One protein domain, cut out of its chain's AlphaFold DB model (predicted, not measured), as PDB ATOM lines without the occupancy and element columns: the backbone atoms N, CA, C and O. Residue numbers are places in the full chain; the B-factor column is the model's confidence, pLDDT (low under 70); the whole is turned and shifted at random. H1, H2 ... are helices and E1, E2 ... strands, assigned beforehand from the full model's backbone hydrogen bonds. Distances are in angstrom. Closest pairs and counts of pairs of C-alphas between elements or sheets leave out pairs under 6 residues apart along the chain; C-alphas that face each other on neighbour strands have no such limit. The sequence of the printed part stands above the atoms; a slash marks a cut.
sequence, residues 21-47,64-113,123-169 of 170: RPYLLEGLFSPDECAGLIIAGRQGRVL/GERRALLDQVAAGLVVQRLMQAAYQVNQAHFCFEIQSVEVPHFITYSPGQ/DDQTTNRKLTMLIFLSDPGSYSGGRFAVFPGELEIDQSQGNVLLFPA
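This is residues 21 to 47, 64 to 113 and 123 to 169 of the 170 residues of an uncharacterized protein of Candidatus Melainabacteria bacterium HGW-Melainabacteria-1 (UniProt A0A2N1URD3). The long helix H2 packs slantwise over one face of a small three-stranded sheet, E1 E5 E4, and toward the end where H2 begins lies a two-stranded sheet, E2 E3, with H1 packed on it. A long loop, residues 136 to 163, joins E4 to E5. The 124 printed residues run E1 H1 E2 H2 E3 E4 E5, mixed in class, with under half in named elements; both sheets are antiparallel. The whole is compact and rounded, with a radius of gyration of the C-alphas of 14.6 A and spans of 36 by 35 by 31 A.

E1, residues 23 to 25, is antiparallel to E5, residues 164 to 168, with N 23 and O 166 2.8 A apart. E5 forms a hairpin with E4, residues 131 to 135; N 134 and O 165 are 2.9 A apart. H2, residues 73 to 94, is on this sheet at a height of 9.9 A, making two layers, a helix on one face of a sheet; its closest C-alphas to E5 are Ala 86 and Leu 166, 7.5 A. H1, residues 31 to 43, is not on that sheet; its residues 37 to 40 only just touch residues 74 to 75 of H2, with 3 pairs of C-alphas within 8 A, at a steep tilt of 63 degrees. E2, residues 65 to 68, is antiparallel to E3, residues 105 to 108, with N 67 and O 106 2.8 A apart. The closest C-alphas of H1 and E3 are Gly 41 and Phe 106, 5.3 A. Every O i to N i+4 pair is within hydrogen-bond range in H1, and 17 of 18 in H2.

E1 begins at C-alpha 23, (143.027, 108.763, 145.083). H1 is 18.7 A long and H2 29.9 A. E5, 13.7 A, ends at C-alpha 168, (140.136, 101.701, 150.907).

C-alphas 47 and 64 are 10.9 A apart across one cut, 113 and 123 23.6 A across the other. The link E4 to E5 is long. Residues 70 to 75, 123 to 127 and 152 to 154 have pLDDT under 70.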
ATOM      1  N   ARG A  21     140.100 101.963 143.696       78.81
ATOM      2  CA  ARG A  21     140.924 103.042 143.145       78.81
ATOM      3  C   ARG A  21     141.490 103.905 144.259       78.81
ATOM      4  O   ARG A  21     140.711 104.563 144.948       78.81
ATOM      5  N   PRO A  22     142.819 103.949 144.428       89.44
ATOM      6  CA  PRO A  22     143.407 104.973 145.260       89.44
ATOM      7  C   PRO A  22     143.184 106.349 144.620       89.44
ATOM      8  O   PRO A  22     143.070 106.486 143.400       89.44
ATOM      9  N   TYR A  23     143.137 107.369 145.461       92.00
ATOM     10  CA  TYR A  23     143.027 108.763 145.083       92.00
ATOM     11  C   TYR A  23     144.287 109.501 145.530       92.00
ATOM     12  O   TYR A  23     144.648 109.451 146.706       92.00
ATOM     13  N   LEU A  24     144.953 110.173 144.595       94.06
ATOM     14  CA  LEU A  24     146.171 110.930 144.859       94.06
ATOM     15  C   LEU A  24     145.841 112.423 144.952       94.06
ATOM     16  O   LEU A  24     145.282 113.007 144.028       94.06
ATOM     17  N   LEU A  25     146.203 113.034 146.074       95.88
ATOM     18  CA  LEU A  25     146.268 114.479 146.240       95.88
ATOM     19  C   LEU A  25     147.713 114.918 146.036       95.88
ATOM     20  O   LEU A  25     148.579 114.628 146.862       95.88
ATOM     21  N   GLU A  26     147.960 115.618 144.940       96.44
ATOM     22  CA  GLU A  26     149.291 116.116 144.607       96.44
ATOM     23  C   GLU A  26     149.641 117.353 145.440       96.44
ATOM     24  O   GLU A  26     148.817 118.253 145.616       96.44
ATOM     25  N   GLY A  27     150.868 117.391 145.966       95.00
ATOM     26  CA  GLY A  27     151.430 118.573 146.623       95.00
ATOM     27  C   GLY A  27     150.624 119.092 147.818       95.00
ATOM     28  O   GLY A  27     150.624 120.297 148.075       95.00
ATOM     29  N   LEU A  28     149.923 118.216 148.555       95.94
ATOM     30  CA  LEU A  28     149.161 118.650 149.729       95.94
ATOM     31  C   LEU A  28     150.082 119.246 150.797       95.94
ATOM     32  O   LEU A  28     149.636 120.117 151.534       95.94
ATOM     33  N   PHE A  29     151.336 118.811 150.876       95.25
ATOM     34  CA  PHE A  29     152.356 119.417 151.727       95.25
ATOM     35  C   PHE A  29     153.515 119.931 150.877       95.25
ATOM     36  O   PHE A  29     153.937 119.289 149.920       95.25
ATOM     37  N   SER A  30     154.042 121.093 151.235       95.50
ATOM     38  CA  SER A  30     155.278 121.622 150.659       95.50
ATOM     39  C   SER A  30     156.511 120.864 151.178       95.50
ATOM     40  O   SER A  30     156.451 120.257 152.252       95.50
ATOM     41  N   PRO A  31     157.663 120.942 150.483       95.50
ATOM     42  CA  PRO A  31     158.918 120.361 150.965       95.50
ATOM     43  C   PRO A  31     159.312 120.806 152.382       95.50
ATOM     44  O   PRO A  31     159.755 119.985 153.185       95.50
ATOM     45  N   ASP A  32     159.087 122.078 152.726       94.38
ATOM     46  CA  ASP A  32     159.380 122.615 154.062       94.38
ATOM     47  C   ASP A  32     158.452 122.025 155.135       94.38
ATOM     48  O   ASP A  32     158.894 121.674 156.233       94.38
ATOM     49  N   GLU A  33     157.167 121.847 154.816       93.69
ATOM     50  CA  GLU A  33     156.223 121.162 155.702       93.69
ATOM     51  C   GLU A  33     156.605 119.687 155.880       93.69
ATOM     52  O   GLU A  33     156.594 119.186 157.006       93.69
ATOM     53  N   CYS A  34     157.017 119.000 154.810       94.69
ATOM     54  CA  CYS A  34     157.541 117.636 154.887       94.69
ATOM     55  C   CYS A  34     158.793 117.552 155.769       94.69
ATOM     56  O   CYS A  34     158.897 116.642 156.595       94.69
ATOM     57  N   ALA A  35     159.719 118.507 155.659       93.56
ATOM     58  CA  ALA A  35     160.896 118.571 156.521       93.56
ATOM     59  C   ALA A  35     160.504 118.728 158.000       93.56
ATOM     60  O   ALA A  35     161.017 118.001 158.857       93.56
ATOM     61  N   GLY A  36     159.543 119.606 158.302       91.00
ATOM     62  CA  GLY A  36     158.985 119.759 159.649       91.00
ATOM     63  C   GLY A  36     158.339 118.474 160.177       91.00
ATOM     64  O   GLY A  36     158.595 118.069 161.313       91.00
ATOM     65  N   LEU A  37     157.568 117.781 159.334       91.38
ATOM     66  CA  LEU A  37     156.947 116.492 159.653       91.38
ATOM     67  C   LEU A  37     157.974 115.395 159.941       91.38
ATOM     68  O   LEU A  37     157.789 114.618 160.876       91.38
ATOM     69  N   ILE A  38     159.070 115.342 159.182       92.19
ATOM     70  CA  ILE A  38     160.165 114.390 159.414       92.19
ATOM     71  C   ILE A  38     160.838 114.659 160.763       92.19
ATOM     72  O   ILE A  38     161.122 113.715 161.504       92.19
ATOM     73  N   ILE A  39     161.093 115.927 161.100       90.62
ATOM     74  CA  ILE A  39     161.687 116.305 162.390       90.62
ATOM     75  C   ILE A  39     160.766 115.880 163.539       90.62
ATOM     76  O   ILE A  39     161.223 115.193 164.456       90.62
ATOM     77  N   ALA A  40     159.476 116.220 163.459       88.00
ATOM     78  CA  ALA A  40     158.488 115.852 164.470       88.00
ATOM     79  C   ALA A  40     158.346 114.326 164.604       88.00
ATOM     80  O   ALA A  40     158.411 113.784 165.706       88.00
ATOM     81  N   GLY A  41     158.233 113.608 163.482       88.62
ATOM     82  CA  GLY A  41     158.080 112.153 163.455       88.62
ATOM     83  C   GLY A  41     159.265 111.401 164.066       88.62
ATOM     84  O   GLY A  41     159.070 110.436 164.804       88.62
ATOM     85  N   ARG A  42     160.500 111.873 163.839       89.75
ATOM     86  CA  ARG A  42     161.714 111.302 164.459       89.75
ATOM     87  C   ARG A  42     161.758 111.485 165.976       89.75
ATOM     88  O   ARG A  42     162.360 110.666 166.666       89.75
ATOM     89  N   GLN A  43     161.132 112.541 166.486       87.69
ATOM     90  CA  GLN A  43     161.027 112.819 167.920       87.69
ATOM     91  C   GLN A  43     159.852 112.083 168.580       87.69
ATOM     92  O   GLN A  43     159.789 112.015 169.806       87.69
ATOM     93  N   GLY A  44     158.948 111.513 167.782       85.50
ATOM     94  CA  GLY A  44     157.797 110.761 168.253       85.50
ATOM     95  C   GLY A  44     158.161 109.486 169.013       85.50
ATOM     96  O   GLY A  44     159.188 108.837 168.756       85.50
ATOM     97  N   ARG A  45     157.276 109.091 169.935       85.50
ATOM     98  CA  ARG A  45     157.386 107.832 170.679       85.50
ATOM     99  C   ARG A  45     157.406 106.628 169.735       85.50
ATOM    100  O   ARG A  45     156.521 106.481 168.894       85.50
ATOM    101  N   VAL A  46     158.366 105.723 169.939       84.69
ATOM    102  CA  VAL A  46     158.425 104.432 169.233       84.69
ATOM    103  C   VAL A  46     157.171 103.615 169.540       84.69
ATOM    104  O   VAL A  46     156.776 103.444 170.698       84.69
ATOM    105  N   LEU A  47     156.538 103.118 168.485       78.81
ATOM    106  CA  LEU A  47     155.389 102.231 168.558       78.81
ATOM    107  C   LEU A  47     155.866 100.789 168.427       78.81
ATOM    108  O   LEU A  47     156.718 100.479 167.597       78.81
ATOM    109  N   GLY A  64     159.998  98.194 158.920       72.44
ATOM    110  CA  GLY A  64     160.204  99.624 159.172       72.44
ATOM    111  C   GLY A  64     159.972 100.000 160.641       72.44
ATOM    112  O   GLY A  64     159.153  99.400 161.336       72.44
ATOM    113  N   GLU A  65     160.712 100.988 161.144       80.88
ATOM    114  CA  GLU A  65     160.480 101.539 162.486       80.88
ATOM    115  C   GLU A  65     159.263 102.471 162.455       80.88
ATOM    116  O   GLU A  65     159.166 103.339 161.587       80.88
ATOM    117  N   ARG A  66     158.340 102.296 163.409       80.88
ATOM    118  CA  ARG A  66     157.118 103.101 163.531       80.88
ATOM    119  C   ARG A  66     157.163 103.990 164.766       80.88
ATOM    120  O   ARG A  66     157.520 103.537 165.853       80.88
ATOM    121  N   ARG A  67     156.745 105.243 164.616       82.44
ATOM    122  CA  ARG A  67     156.637 106.244 165.685       82.44
ATOM    123  C   ARG A  67     155.282 106.942 165.626       82.44
ATOM    124  O   ARG A  67     154.713 107.099 164.551       82.44
ATOM    125  N   ALA A  68     154.752 107.361 166.769       78.94
ATOM    126  CA  ALA A  68     153.558 108.203 166.808       78.94
ATOM    127  C   ALA A  68     153.920 109.642 166.426       78.94
ATOM    128  O   ALA A  68     154.894 110.180 166.941       78.94
ATOM    129  N   LEU A  69     153.120 110.283 165.571       77.81
ATOM    130  CA  LEU A  69     153.371 111.671 165.165       77.81
ATOM    131  C   LEU A  69     152.868 112.709 166.196       77.81
ATOM    132  O   LEU A  69     153.274 113.863 166.145       77.81
ATOM    133  N   LEU A  70     151.984 112.321 167.124       64.69
ATOM    134  CA  LEU A  70     151.112 113.242 167.875       64.69
ATOM    135  C   LEU A  70     151.678 113.915 169.137       64.69
ATOM    136  O   LEU A  70     150.943 114.653 169.789       64.69
ATOM    137  N   ASP A  71     152.955 113.762 169.477       61.28
ATOM    138  CA  ASP A  71     153.475 114.338 170.731       61.28
ATOM    139  C   ASP A  71     153.733 115.869 170.649       61.28
ATOM    140  O   ASP A  71     154.284 116.457 171.579       61.28
ATOM    141  N   GLN A  72     153.350 116.543 169.551       60.44
ATOM    142  CA  GLN A  72     153.678 117.954 169.281       60.44
ATOM    143  C   GLN A  72     152.506 118.773 168.715       60.44
ATOM    144  O   GLN A  72     151.688 118.270 167.951       60.44
ATOM    145  N   VAL A  73     152.476 120.081 169.005       60.25
ATOM    146  CA  VAL A  73     151.450 121.035 168.518       60.25
ATOM    147  C   VAL A  73     151.319 121.031 166.987       60.25
ATOM    148  O   VAL A  73     150.206 121.076 166.462       60.25
ATOM    149  N   ALA A  74     152.436 120.909 166.263       63.59
ATOM    150  CA  ALA A  74     152.445 120.811 164.802       63.59
ATOM    151  C   ALA A  74     151.642 119.603 164.283       63.59
ATOM    152  O   ALA A  74     150.997 119.686 163.239       63.59
ATOM    153  N   ALA A  75     151.606 118.504 165.040       66.50
ATOM    154  CA  ALA A  75     150.869 117.306 164.665       66.50
ATOM    155  C   ALA A  75     149.347 117.516 164.707       66.50
ATOM    156  O   ALA A  75     148.631 116.929 163.901       66.50
ATOM    157  N   GLY A  76     148.849 118.404 165.576       76.44
ATOM    158  CA  GLY A  76     147.428 118.765 165.619       76.44
ATOM    159  C   GLY A  76     146.956 119.457 164.337       76.44
ATOM    160  O   GLY A  76     145.927 119.082 163.779       76.44
ATOM    161  N   LEU A  77     147.739 120.413 163.823       80.75
ATOM    162  CA  LEU A  77     147.432 121.116 162.567       80.75
ATOM    163  C   LEU A  77     147.496 120.177 161.357       80.75
ATOM    164  O   LEU A  77     146.656 120.239 160.461       80.75
ATOM    165  N   VAL A  78     148.471 119.268 161.355       83.88
ATOM    166  CA  VAL A  78     148.621 118.248 160.310       83.88
ATOM    167  C   VAL A  78     147.422 117.309 160.310       83.88
ATOM    168  O   VAL A  78     146.821 117.104 159.260       83.88
ATOM    169  N   VAL A  79     147.020 116.794 161.477       82.62
ATOM    170  CA  VAL A  79     145.825 115.948 161.598       82.62
ATOM    171  C   VAL A  79     144.586 116.684 161.106       82.62
ATOM    172  O   VAL A  79     143.826 116.113 160.334       82.62
ATOM    173  N   GLN A  80     144.397 117.954 161.465       86.06
ATOM    174  CA  GLN A  80     143.264 118.743 160.970       86.06
ATOM    175  C   GLN A  80     143.256 118.873 159.439       86.06
ATOM    176  O   GLN A  80     142.216 118.664 158.814       86.06
ATOM    177  N   ARG A  81     144.410 119.157 158.821       89.62
ATOM    178  CA  ARG A  81     144.527 119.252 157.355       89.62
ATOM    179  C   ARG A  81     144.249 117.912 156.674       89.62
ATOM    180  O   ARG A  81     143.526 117.871 155.681       89.62
ATOM    181  N   LEU A  82     144.772 116.818 157.229       88.88
ATOM    182  CA  LEU A  82     144.510 115.465 156.738       88.88
ATOM    183  C   LEU A  82     143.030 115.102 156.868       88.88
ATOM    184  O   LEU A  82     142.454 114.608 155.909       88.88
ATOM    185  N   MET A  83     142.394 115.410 158.000       88.25
ATOM    186  CA  MET A  83     140.961 115.194 158.218       88.25
ATOM    187  C   MET A  83     140.108 115.922 157.182       88.25
ATOM    188  O   MET A  83     139.167 115.347 156.639       88.25
ATOM    189  N   GLN A  84     140.440 117.181 156.889       91.75
ATOM    190  CA  GLN A  84     139.720 117.967 155.894       91.75
ATOM    191  C   GLN A  84     139.869 117.368 154.490       91.75
ATOM    192  O   GLN A  84     138.869 117.195 153.791       91.75
ATOM    193  N   ALA A  85     141.094 117.005 154.103       92.19
ATOM    194  CA  ALA A  85     141.370 116.354 152.826       92.19
ATOM    195  C   ALA A  85     140.650 114.998 152.710       92.19
ATOM    196  O   ALA A  85     139.978 114.733 151.714       92.19
ATOM    197  N   ALA A  86     140.719 114.177 153.761       90.81
ATOM    198  CA  ALA A  86     140.041 112.888 153.842       90.81
ATOM    199  C   ALA A  86     138.535 113.036 153.684       90.81
ATOM    200  O   ALA A  86     137.931 112.309 152.907       90.81
ATOM    201  N   TYR A  87     137.930 113.995 154.388       91.62
ATOM    202  CA  TYR A  87     136.498 114.244 154.313       91.62
ATOM    203  C   TYR A  87     136.064 114.628 152.895       91.62
ATOM    204  O   TYR A  87     135.101 114.063 152.379       91.62
ATOM    205  N   GLN A  88     136.791 115.544 152.249       92.19
ATOM    206  CA  GLN A  88     136.488 115.993 150.887       92.19
ATOM    207  C   GLN A  88     136.593 114.851 149.874       92.19
ATOM    208  O   GLN A  88     135.652 114.607 149.120       92.19
ATOM    209  N   VAL A  89     137.708 114.115 149.890       92.44
ATOM    210  CA  VAL A  89     137.925 112.986 148.977       92.44
ATOM    211  C   VAL A  89     136.924 111.866 149.257       92.44
ATOM    212  O   VAL A  89     136.337 111.314 148.330       92.44
ATOM    213  N   ASN A  90     136.668 111.553 150.527       91.88
ATOM    214  CA  ASN A  90     135.702 110.532 150.907       91.88
ATOM    215  C   ASN A  90     134.297 110.868 150.402       91.88
ATOM    216  O   ASN A  90     133.681 110.010 149.784       91.88
ATOM    217  N   GLN A  91     133.812 112.100 150.581       90.44
ATOM    218  CA  GLN A  91     132.493 112.509 150.079       90.44
ATOM    219  C   GLN A  91     132.380 112.432 148.550       90.44
ATOM    220  O   GLN A  91     131.319 112.104 148.030       90.44
ATOM    221  N   ALA A  92     133.460 112.735 147.829       89.75
ATOM    222  CA  ALA A  92     133.451 112.757 146.370       89.75
ATOM    223  C   ALA A  92     133.671 111.376 145.721       89.75
ATOM    224  O   ALA A  92     133.191 111.153 144.609       89.75
ATOM    225  N   HIS A  93     134.394 110.461 146.383       86.81
ATOM    226  CA  HIS A  93     134.904 109.239 145.739       86.81
ATOM    227  C   HIS A  93     134.541 107.928 146.441       86.81
ATOM    228  O   HIS A  93     134.284 106.938 145.757       86.81
ATOM    229  N   PHE A  94     134.534 107.893 147.775       87.75
ATOM    230  CA  PHE A  94     134.449 106.635 148.531       87.75
ATOM    231  C   PHE A  94     133.114 106.446 149.260       87.75
ATOM    232  O   PHE A  94     132.638 105.322 149.408       87.75
ATOM    233  N   CYS A  95     132.497 107.545 149.689       89.38
ATOM    234  CA  CYS A  95     131.212 107.609 150.377       89.38
ATOM    235  C   CYS A  95     131.142 106.754 151.655       89.38
ATOM    236  O   CYS A  95     130.075 106.249 152.009       89.38
ATOM    237  N   PHE A  96     132.261 106.581 152.369       88.81
ATOM    238  CA  PHE A  96     132.258 105.867 153.642       88.81
ATOM    239  C   PHE A  96     131.704 106.735 154.771       88.81
ATOM    240  O   PHE A  96     132.003 107.923 154.882       88.81
ATOM    241  N   GLU A  97     130.969 106.119 155.691       89.38
ATOM    242  CA  GLU A  97     130.677 106.740 156.982       89.38
ATOM    243  C   GLU A  97     131.931 106.673 157.874       89.38
ATOM    244  O   GLU A  97     132.296 105.593 158.348       89.38
ATOM    245  N   ILE A  98     132.598 107.809 158.079       86.50
ATOM    246  CA  ILE A  98     133.809 107.930 158.905       86.50
ATOM    247  C   ILE A  98     133.447 108.653 160.204       86.50
ATOM    248  O   ILE A  98     132.937 109.770 160.170       86.50
ATOM    249  N   GLN A  99     133.719 108.017 161.345       85.06
ATOM    250  CA  GLN A  99     133.385 108.545 162.676       85.06
ATOM    251  C   GLN A  99     134.608 109.078 163.432       85.06
ATOM    252  O   GLN A  99     134.482 109.936 164.302       85.06
ATOM    253  N   SER A 100     135.796 108.575 163.109       82.50
ATOM    254  CA  SER A 100     137.051 108.943 163.755       82.50
ATOM    255  C   SER A 100     138.234 108.670 162.830       82.50
ATOM    256  O   SER A 100     138.092 108.011 161.798       82.50
ATOM    257  N   VAL A 101     139.401 109.186 163.211       81.81
ATOM    258  CA  VAL A 101     140.681 108.909 162.557       81.81
ATOM    259  C   VAL A 101     141.706 108.519 163.607       81.81
ATOM    260  O   VAL A 101     141.704 109.037 164.727       81.81
ATOM    261  N   GLU A 102     142.549 107.558 163.244       82.00
ATOM    262  CA  GLU A 102     143.635 107.084 164.090       82.00
ATOM    263  C   GLU A 102     144.772 108.106 164.176       82.00
ATOM    264  O   GLU A 102     144.946 108.981 163.328       82.00
ATOM    265  N   VAL A 103     145.586 107.962 165.217       80.56
ATOM    266  CA  VAL A 103     146.829 108.720 165.355       80.56
ATOM    267  C   VAL A 103     147.732 108.439 164.149       80.56
ATOM    268  O   VAL A 103     148.048 107.273 163.910       80.56
ATOM    269  N   PRO A 104     148.209 109.461 163.412       85.94
ATOM    270  CA  PRO A 104     149.128 109.223 162.313       85.94
ATOM    271  C   PRO A 104     150.419 108.561 162.793       85.94
ATOM    272  O   PRO A 104     151.023 108.961 163.798       85.94
ATOM    273  N   HIS A 105     150.858 107.562 162.035       87.50
ATOM    274  CA  HIS A 105     152.119 106.871 162.260       87.50
ATOM    275  C   HIS A 105     153.189 107.418 161.315       87.50
ATOM    276  O   HIS A 105     152.995 107.479 160.104       87.50
ATOM    277  N   PHE A 106     154.339 107.779 161.873       90.69
ATOM    278  CA  PHE A 106     155.557 108.052 161.124       90.69
ATOM    279  C   PHE A 106     156.333 106.746 160.959       90.69
ATOM    280  O   PHE A 106     156.626 106.075 161.949       90.69
ATOM    281  N   ILE A 107     156.642 106.370 159.720       91.06
ATOM    282  CA  ILE A 107     157.316 105.106 159.404       91.06
ATOM    283  C   ILE A 107     158.621 105.403 158.676       91.06
ATOM    284  O   ILE A 107     158.635 106.150 157.700       91.06
ATOM    285  N   THR A 108     159.713 104.793 159.132       91.50
ATOM    286  CA  THR A 108     161.014 104.859 158.459       91.50
ATOM    287  C   THR A 108     161.478 103.477 158.044       91.50
ATOM    288  O   THR A 108     161.500 102.557 158.864       91.50
ATOM    289  N   TYR A 109     161.921 103.356 156.796       90.25
ATOM    290  CA  TYR A 109     162.531 102.144 156.263       90.25
ATOM    291  C   TYR A 109     164.041 102.341 156.126       90.25
ATOM    292  O   TYR A 109     164.501 103.291 155.496       90.25
ATOM    293  N   SER A 110     164.811 101.437 156.724       89.12
ATOM    294  CA  SER A 110     166.249 101.301 156.476       89.12
ATOM    295  C   SER A 110     166.499 100.450 155.225       89.12
ATOM    296  O   SER A 110     165.613  99.693 154.819       89.12
ATOM    297  N   PRO A 111     167.698 100.510 154.614       88.62
ATOM    298  CA  PRO A 111     168.041  99.639 153.494       88.62
ATOM    299  C   PRO A 111     167.752  98.162 153.798       88.62
ATOM    300  O   PRO A 111     168.147  97.648 154.844       88.62
ATOM    301  N   GLY A 112     167.049  97.491 152.884       84.94
ATOM    302  CA  GLY A 112     166.629  96.093 153.029       84.94
ATOM    303  C   GLY A 112     165.299  95.880 153.760       84.94
ATOM    304  O   GLY A 112     164.792  94.762 153.732       84.94
ATOM    305  N   GLN A 113     164.710  96.924 154.356       85.38
ATOM    306  CA  GLN A 113     163.393  96.853 154.992       85.38
ATOM    307  C   GLN A 113     162.263  97.096 153.994       85.38
ATOM    308  O   GLN A 113     162.381  97.923 153.089       85.38
ATOM    309  N   ASP A 123     142.653  90.772 160.624       59.94
ATOM    310  CA  ASP A 123     141.666  89.697 160.845       59.94
ATOM    311  C   ASP A 123     141.000  89.757 162.241       59.94
ATOM    312  O   ASP A 123     140.252  88.853 162.630       59.94
ATOM    313  N   ASP A 124     141.281  90.798 163.030       57.41
ATOM    314  CA  ASP A 124     140.607  91.015 164.300       57.41
ATOM    315  C   ASP A 124     139.186  91.547 164.070       57.41
ATOM    316  O   ASP A 124     138.919  92.369 163.196       57.41
ATOM    317  N   GLN A 125     138.234  91.079 164.877       48.06
ATOM    318  CA  GLN A 125     136.826  91.486 164.767       48.06
ATOM    319  C   GLN A 125     136.571  92.938 165.216       48.06
ATOM    320  O   GLN A 125     135.421  93.336 165.396       48.06
ATOM    321  N   THR A 126     137.627  93.720 165.441       55.47
ATOM    322  CA  THR A 126     137.569  95.079 165.983       55.47
ATOM    323  C   THR A 126     138.067  96.141 165.011       55.47
ATOM    324  O   THR A 126     137.883  97.326 165.286       55.47
ATOM    325  N   THR A 127     138.652  95.754 163.874       67.62
ATOM    326  CA  THR A 127     139.140  96.720 162.899       67.62
ATOM    327  C   THR A 127     137.968  97.438 162.239       67.62
ATOM    328  O   THR A 127     137.083  96.846 161.622       67.62
ATOM    329  N   ASN A 128     137.931  98.754 162.421       81.12
ATOM    330  CA  ASN A 128     136.906  99.651 161.896       81.12
ATOM    331  C   ASN A 128     137.473 100.588 160.815       81.12
ATOM    332  O   ASN A 128     136.831 101.577 160.446       81.12
ATOM    333  N   ARG A 129     138.671 100.275 160.301       87.56
ATOM    334  CA  ARG A 129     139.336 101.028 159.238       87.56
ATOM    335  C   ARG A 129     138.582 100.850 157.930       87.56
ATOM    336  O   ARG A 129     138.375  99.737 157.461       87.56
ATOM    337  N   LYS A 130     138.183 101.971 157.334       89.25
ATOM    338  CA  LYS A 130     137.548 102.007 156.006       89.25
ATOM    339  C   LYS A 130     138.458 102.630 154.957       89.25
ATOM    340  O   LYS A 130     138.425 102.221 153.802       89.25
ATOM    341  N   LEU A 131     139.269 103.602 155.368       90.81
ATOM    342  CA  LEU A 131     140.103 104.407 154.490       90.81
ATOM    343  C   LEU A 131     141.488 104.581 155.112       90.81
ATOM    344  O   LEU A 131     141.595 105.006 156.264       90.81
ATOM    345  N   THR A 132     142.521 104.284 154.335       91.94
ATOM    346  CA  THR A 132     143.916 104.561 154.668       91.94
ATOM    347  C   THR A 132     144.363 105.844 153.988       91.94
ATOM    348  O   THR A 132     143.973 106.133 152.855       91.94
ATOM    349  N   MET A 133     145.214 106.600 154.681       93.38
ATOM    350  CA  MET A 133     145.929 107.742 154.129       93.38
ATOM    351  C   MET A 133     147.434 107.567 154.304       93.38
ATOM    352  O   MET A 133     147.892 107.231 155.395       93.38
ATOM    353  N   LEU A 134     148.202 107.873 153.262       94.25
ATOM    354  CA  LEU A 134     149.663 107.901 153.294       94.25
ATOM    355  C   LEU A 134     150.169 109.250 152.801       94.25
ATOM    356  O   LEU A 134     149.659 109.773 151.819       94.25
ATOM    357  N   ILE A 135     151.191 109.788 153.465       95.25
ATOM    358  CA  ILE A 135     151.906 110.991 153.027       95.25
ATOM    359  C   ILE A 135     153.304 110.565 152.598       95.25
ATOM    360  O   ILE A 135     154.032 109.954 153.387       95.25
ATOM    361  N   PHE A 136     153.705 110.914 151.382       96.81
ATOM    362  CA  PHE A 136     155.073 110.692 150.929       96.81
ATOM    363  C   PHE A 136     155.961 111.833 151.432       96.81
ATOM    364  O   PHE A 136     155.869 112.962 150.967       96.81
ATOM    365  N   LEU A 137     156.795 111.563 152.440       96.44
ATOM    366  CA  LEU A 137     157.620 112.596 153.086       96.44
ATOM    367  C   LEU A 137     159.026 112.726 152.498       96.44
ATOM    368  O   LEU A 137     159.652 113.770 152.663       96.44
ATOM    369  N   SER A 138     159.541 111.687 151.847       96.00
ATOM    370  CA  SER A 138     160.893 111.676 151.283       96.00
ATOM    371  C   SER A 138     160.874 112.088 149.815       96.00
ATOM    372  O   SER A 138     159.970 111.694 149.083       96.00
ATOM    373  N   ASP A 139     161.908 112.801 149.371       95.25
ATOM    374  CA  ASP A 139     162.175 112.999 147.945       95.25
ATOM    375  C   ASP A 139     162.418 111.629 147.274       95.25
ATOM    376  O   ASP A 139     163.334 110.916 147.709       95.25
ATOM    377  N   PRO A 140     161.640 111.226 146.250       93.69
ATOM    378  CA  PRO A 140     161.842 109.957 145.546       93.69
ATOM    379  C   PRO A 140     163.233 109.827 144.905       93.69
ATOM    380  O   PRO A 140     163.721 108.712 144.755       93.69
ATOM    381  N   GLY A 141     163.913 110.936 144.586       94.25
ATOM    382  CA  GLY A 141     165.291 110.930 144.080       94.25
ATOM    383  C   GLY A 141     166.358 110.626 145.140       94.25
ATOM    384  O   GLY A 141     167.514 110.378 144.797       94.25
ATOM    385  N   SER A 142     165.994 110.628 146.427       94.38
ATOM    386  CA  SER A 142     166.925 110.432 147.550       94.38
ATOM    387  C   SER A 142     167.135 108.967 147.959       94.38
ATOM    388  O   SER A 142     167.986 108.682 148.805       94.38
ATOM    389  N   TYR A 143     166.389 108.024 147.375       92.88
ATOM    390  CA  TYR A 143     166.489 106.591 147.660       92.88
ATOM    391  C   TYR A 143     166.304 105.749 146.390       92.88
ATOM    392  O   TYR A 143     165.814 106.217 145.371       92.88
ATOM    393  N   SER A 144     166.709 104.479 146.454       92.38
ATOM    394  CA  SER A 144     166.483 103.494 145.391       92.38
ATOM    395  C   SER A 144     165.591 102.374 145.917       92.38
ATOM    396  O   SER A 144     165.825 101.855 147.008       92.38
ATOM    397  N   GLY A 145     164.591 101.967 145.131       90.88
ATOM    398  CA  GLY A 145     163.575 100.996 145.549       90.88
ATOM    399  C   GLY A 145     162.401 101.669 146.265       90.88
ATOM    400  O   GLY A 145     162.009 102.763 145.885       90.88
ATOM    401  N   GLY A 146     161.808 101.009 147.267       88.81
ATOM    402  CA  GLY A 146     160.750 101.612 148.098       88.81
ATOM    403  C   GLY A 146     159.445 101.952 147.365       88.81
ATOM    404  O   GLY A 146     158.694 102.812 147.827       88.81
ATOM    405  N   ARG A 147     159.182 101.302 146.223       90.31
ATOM    406  CA  ARG A 147     157.960 101.536 145.448       90.31
ATOM    407  C   ARG A 147     156.728 101.097 146.232       90.31
ATOM    408  O   ARG A 147     156.687  99.979 146.747       90.31
ATOM    409  N   PHE A 148     155.732 101.967 146.284       89.94
ATOM    410  CA  PHE A 148     154.412 101.658 146.800       89.94
ATOM    411  C   PHE A 148     153.572 101.015 145.698       89.94
ATOM    412  O   PHE A 148     153.599 101.460 144.553       89.94
ATOM    413  N   ALA A 149     152.835  99.961 146.036       86.62
ATOM    414  CA  ALA A 149     152.006  99.237 145.085       86.62
ATOM    415  C   ALA A 149     150.681  98.827 145.731       86.62
ATOM    416  O   ALA A 149     150.652  98.393 146.882       86.62
ATOM    417  N   VAL A 150     149.595  98.940 144.964       82.12
ATOM    418  CA  VAL A 150     148.232  98.552 145.362       82.12
ATOM    419  C   VAL A 150     147.716  97.492 144.395       82.12
ATOM    420  O   VAL A 150     148.038  97.509 143.207       82.12
ATOM    421  N   PHE A 151     146.925  96.545 144.900       73.75
ATOM    422  CA  PHE A 151     146.318  95.507 144.073       73.75
ATOM    423  C   PHE A 151     145.114  96.047 143.264       73.75
ATOM    424  O   PHE A 151     144.335  96.816 143.822       73.75
ATOM    425  N   PRO A 152     144.897  95.633 141.995       63.88
ATOM    426  CA  PRO A 152     145.686  94.683 141.206       63.88
ATOM    427  C   PRO A 152     146.926  95.309 140.540       63.88
ATOM    428  O   PRO A 152     146.840  95.910 139.478       63.88
ATOM    429  N   GLY A 153     148.081  95.097 141.180       57.19
ATOM    430  CA  GLY A 153     149.434  94.943 140.635       57.19
ATOM    431  C   GLY A 153     150.111  96.049 139.822       57.19
ATOM    432  O   GLY A 153     151.326  95.966 139.682       57.19
ATOM    433  N   GLU A 154     149.402  97.033 139.270       60.38
ATOM    434  CA  GLU A 154     149.940  97.799 138.127       60.38
ATOM    435  C   GLU A 154     149.666  99.306 138.166       60.38
ATOM    436  O   GLU A 154     150.001 100.021 137.222       60.38
ATOM    437  N   LEU A 155     149.074  99.822 139.245       73.44
ATOM    438  CA  LEU A 155     148.896 101.263 139.365       73.44
ATOM    439  C   LEU A 155     150.178 101.907 139.901       73.44
ATOM    440  O   LEU A 155     150.469 101.828 141.094       73.44
ATOM    441  N   GLU A 156     150.932 102.543 139.007       81.25
ATOM    442  CA  GLU A 156     152.052 103.405 139.384       81.25
ATOM    443  C   GLU A 156     151.506 104.619 140.153       81.25
ATOM    444  O   GLU A 156     150.690 105.389 139.641       81.25
ATOM    445  N   ILE A 157     151.933 104.760 141.408       89.75
ATOM    446  CA  ILE A 157     151.585 105.892 142.266       89.75
ATOM    447  C   ILE A 157     152.731 106.891 142.226       89.75
ATOM    448  O   ILE A 157     153.876 106.533 142.498       89.75
ATOM    449  N   ASP A 158     152.427 108.154 141.936       93.56
ATOM    450  CA  ASP A 158     153.412 109.221 142.058       93.56
ATOM    451  C   ASP A 158     153.719 109.499 143.541       93.56
ATOM    452  O   ASP A 158     152.942 110.126 144.269       93.56
ATOM    453  N   GLN A 159     154.881 109.011 143.977       95.19
ATOM    454  CA  GLN A 159     155.415 109.156 145.332       95.19
ATOM    455  C   GLN A 159     156.199 110.463 145.532       95.19
ATOM    456  O   GLN A 159     157.054 110.529 146.420       95.19
ATOM    457  N   SER A 160     155.953 111.490 144.707       97.25
ATOM    458  CA  SER A 160     156.541 112.819 144.886       97.25
ATOM    459  C   SER A 160     156.314 113.345 146.303       97.25
ATOM    460  O   SER A 160     155.255 113.155 146.908       97.25
ATOM    461  N   GLN A 161     157.339 114.000 146.853       97.88
ATOM    462  CA  GLN A 161     157.304 114.518 148.217       97.88
ATOM    463  C   GLN A 161     156.113 115.471 148.402       97.88
ATOM    464  O   GLN A 161     155.903 116.383 147.608       97.88
ATOM    465  N   GLY A 162     155.348 115.254 149.471       97.00
ATOM    466  CA  GLY A 162     154.168 116.038 149.815       97.00
ATOM    467  C   GLY A 162     152.856 115.516 149.237       97.00
ATOM    468  O   GLY A 162     151.789 115.957 149.679       97.00
ATOM    469  N   ASN A 163     152.908 114.553 148.312       97.62
ATOM    470  CA  ASN A 163     151.715 113.877 147.824       97.62
ATOM    471  C   ASN A 163     151.061 113.050 148.938       97.62
ATOM    472  O   ASN A 163     151.736 112.460 149.792       97.62
ATOM    473  N   VAL A 164     149.730 112.982 148.898       96.56
ATOM    474  CA  VAL A 164     148.919 112.183 149.816       96.56
ATOM    475  C   VAL A 164     148.071 111.190 149.047       96.56
ATOM    476  O   VAL A 164     147.267 111.567 148.201       96.56
ATOM    477  N   LEU A 165     148.228 109.914 149.373       95.00
ATOM    478  CA  LEU A 165     147.441 108.826 148.817       95.00
ATOM    479  C   LEU A 165     146.312 108.459 149.775       95.00
ATOM    480  O   LEU A 165     146.558 108.270 150.963       95.00
ATOM    481  N   LEU A 166     145.097 108.304 149.258       93.94
ATOM    482  CA  LEU A 166     143.954 107.768 149.988       93.94
ATOM    483  C   LEU A 166     143.447 106.512 149.293       93.94
ATOM    484  O   LEU A 166     143.262 106.529 148.081       93.94
ATOM    485  N   PHE A 167     143.198 105.435 150.028       91.31
ATOM    486  CA  PHE A 167     142.668 104.201 149.446       91.31
ATOM    487  C   PHE A 167     141.859 103.392 150.462       91.31
ATOM    488  O   PHE A 167     142.087 103.531 151.665       91.31
ATOM    489  N   PRO A 168     140.886 102.578 150.015       90.25
ATOM    490  CA  PRO A 168     140.136 101.701 150.907       90.25
ATOM    491  C   PRO A 168     141.058 100.734 151.656       90.25
ATOM    492  O   PRO A 168     142.011 100.221 151.085       90.25
ATOM    493  N   ALA A 169     140.779 100.490 152.936       88.19
ATOM    494  CA  ALA A 169     141.671  99.712 153.805       88.19
ATOM    495  C   ALA A 169     141.627  98.178 153.574       88.19
ATOM    496  O   ALA A 169     142.379  97.447 154.225       88.19
TER     497      ALA A 169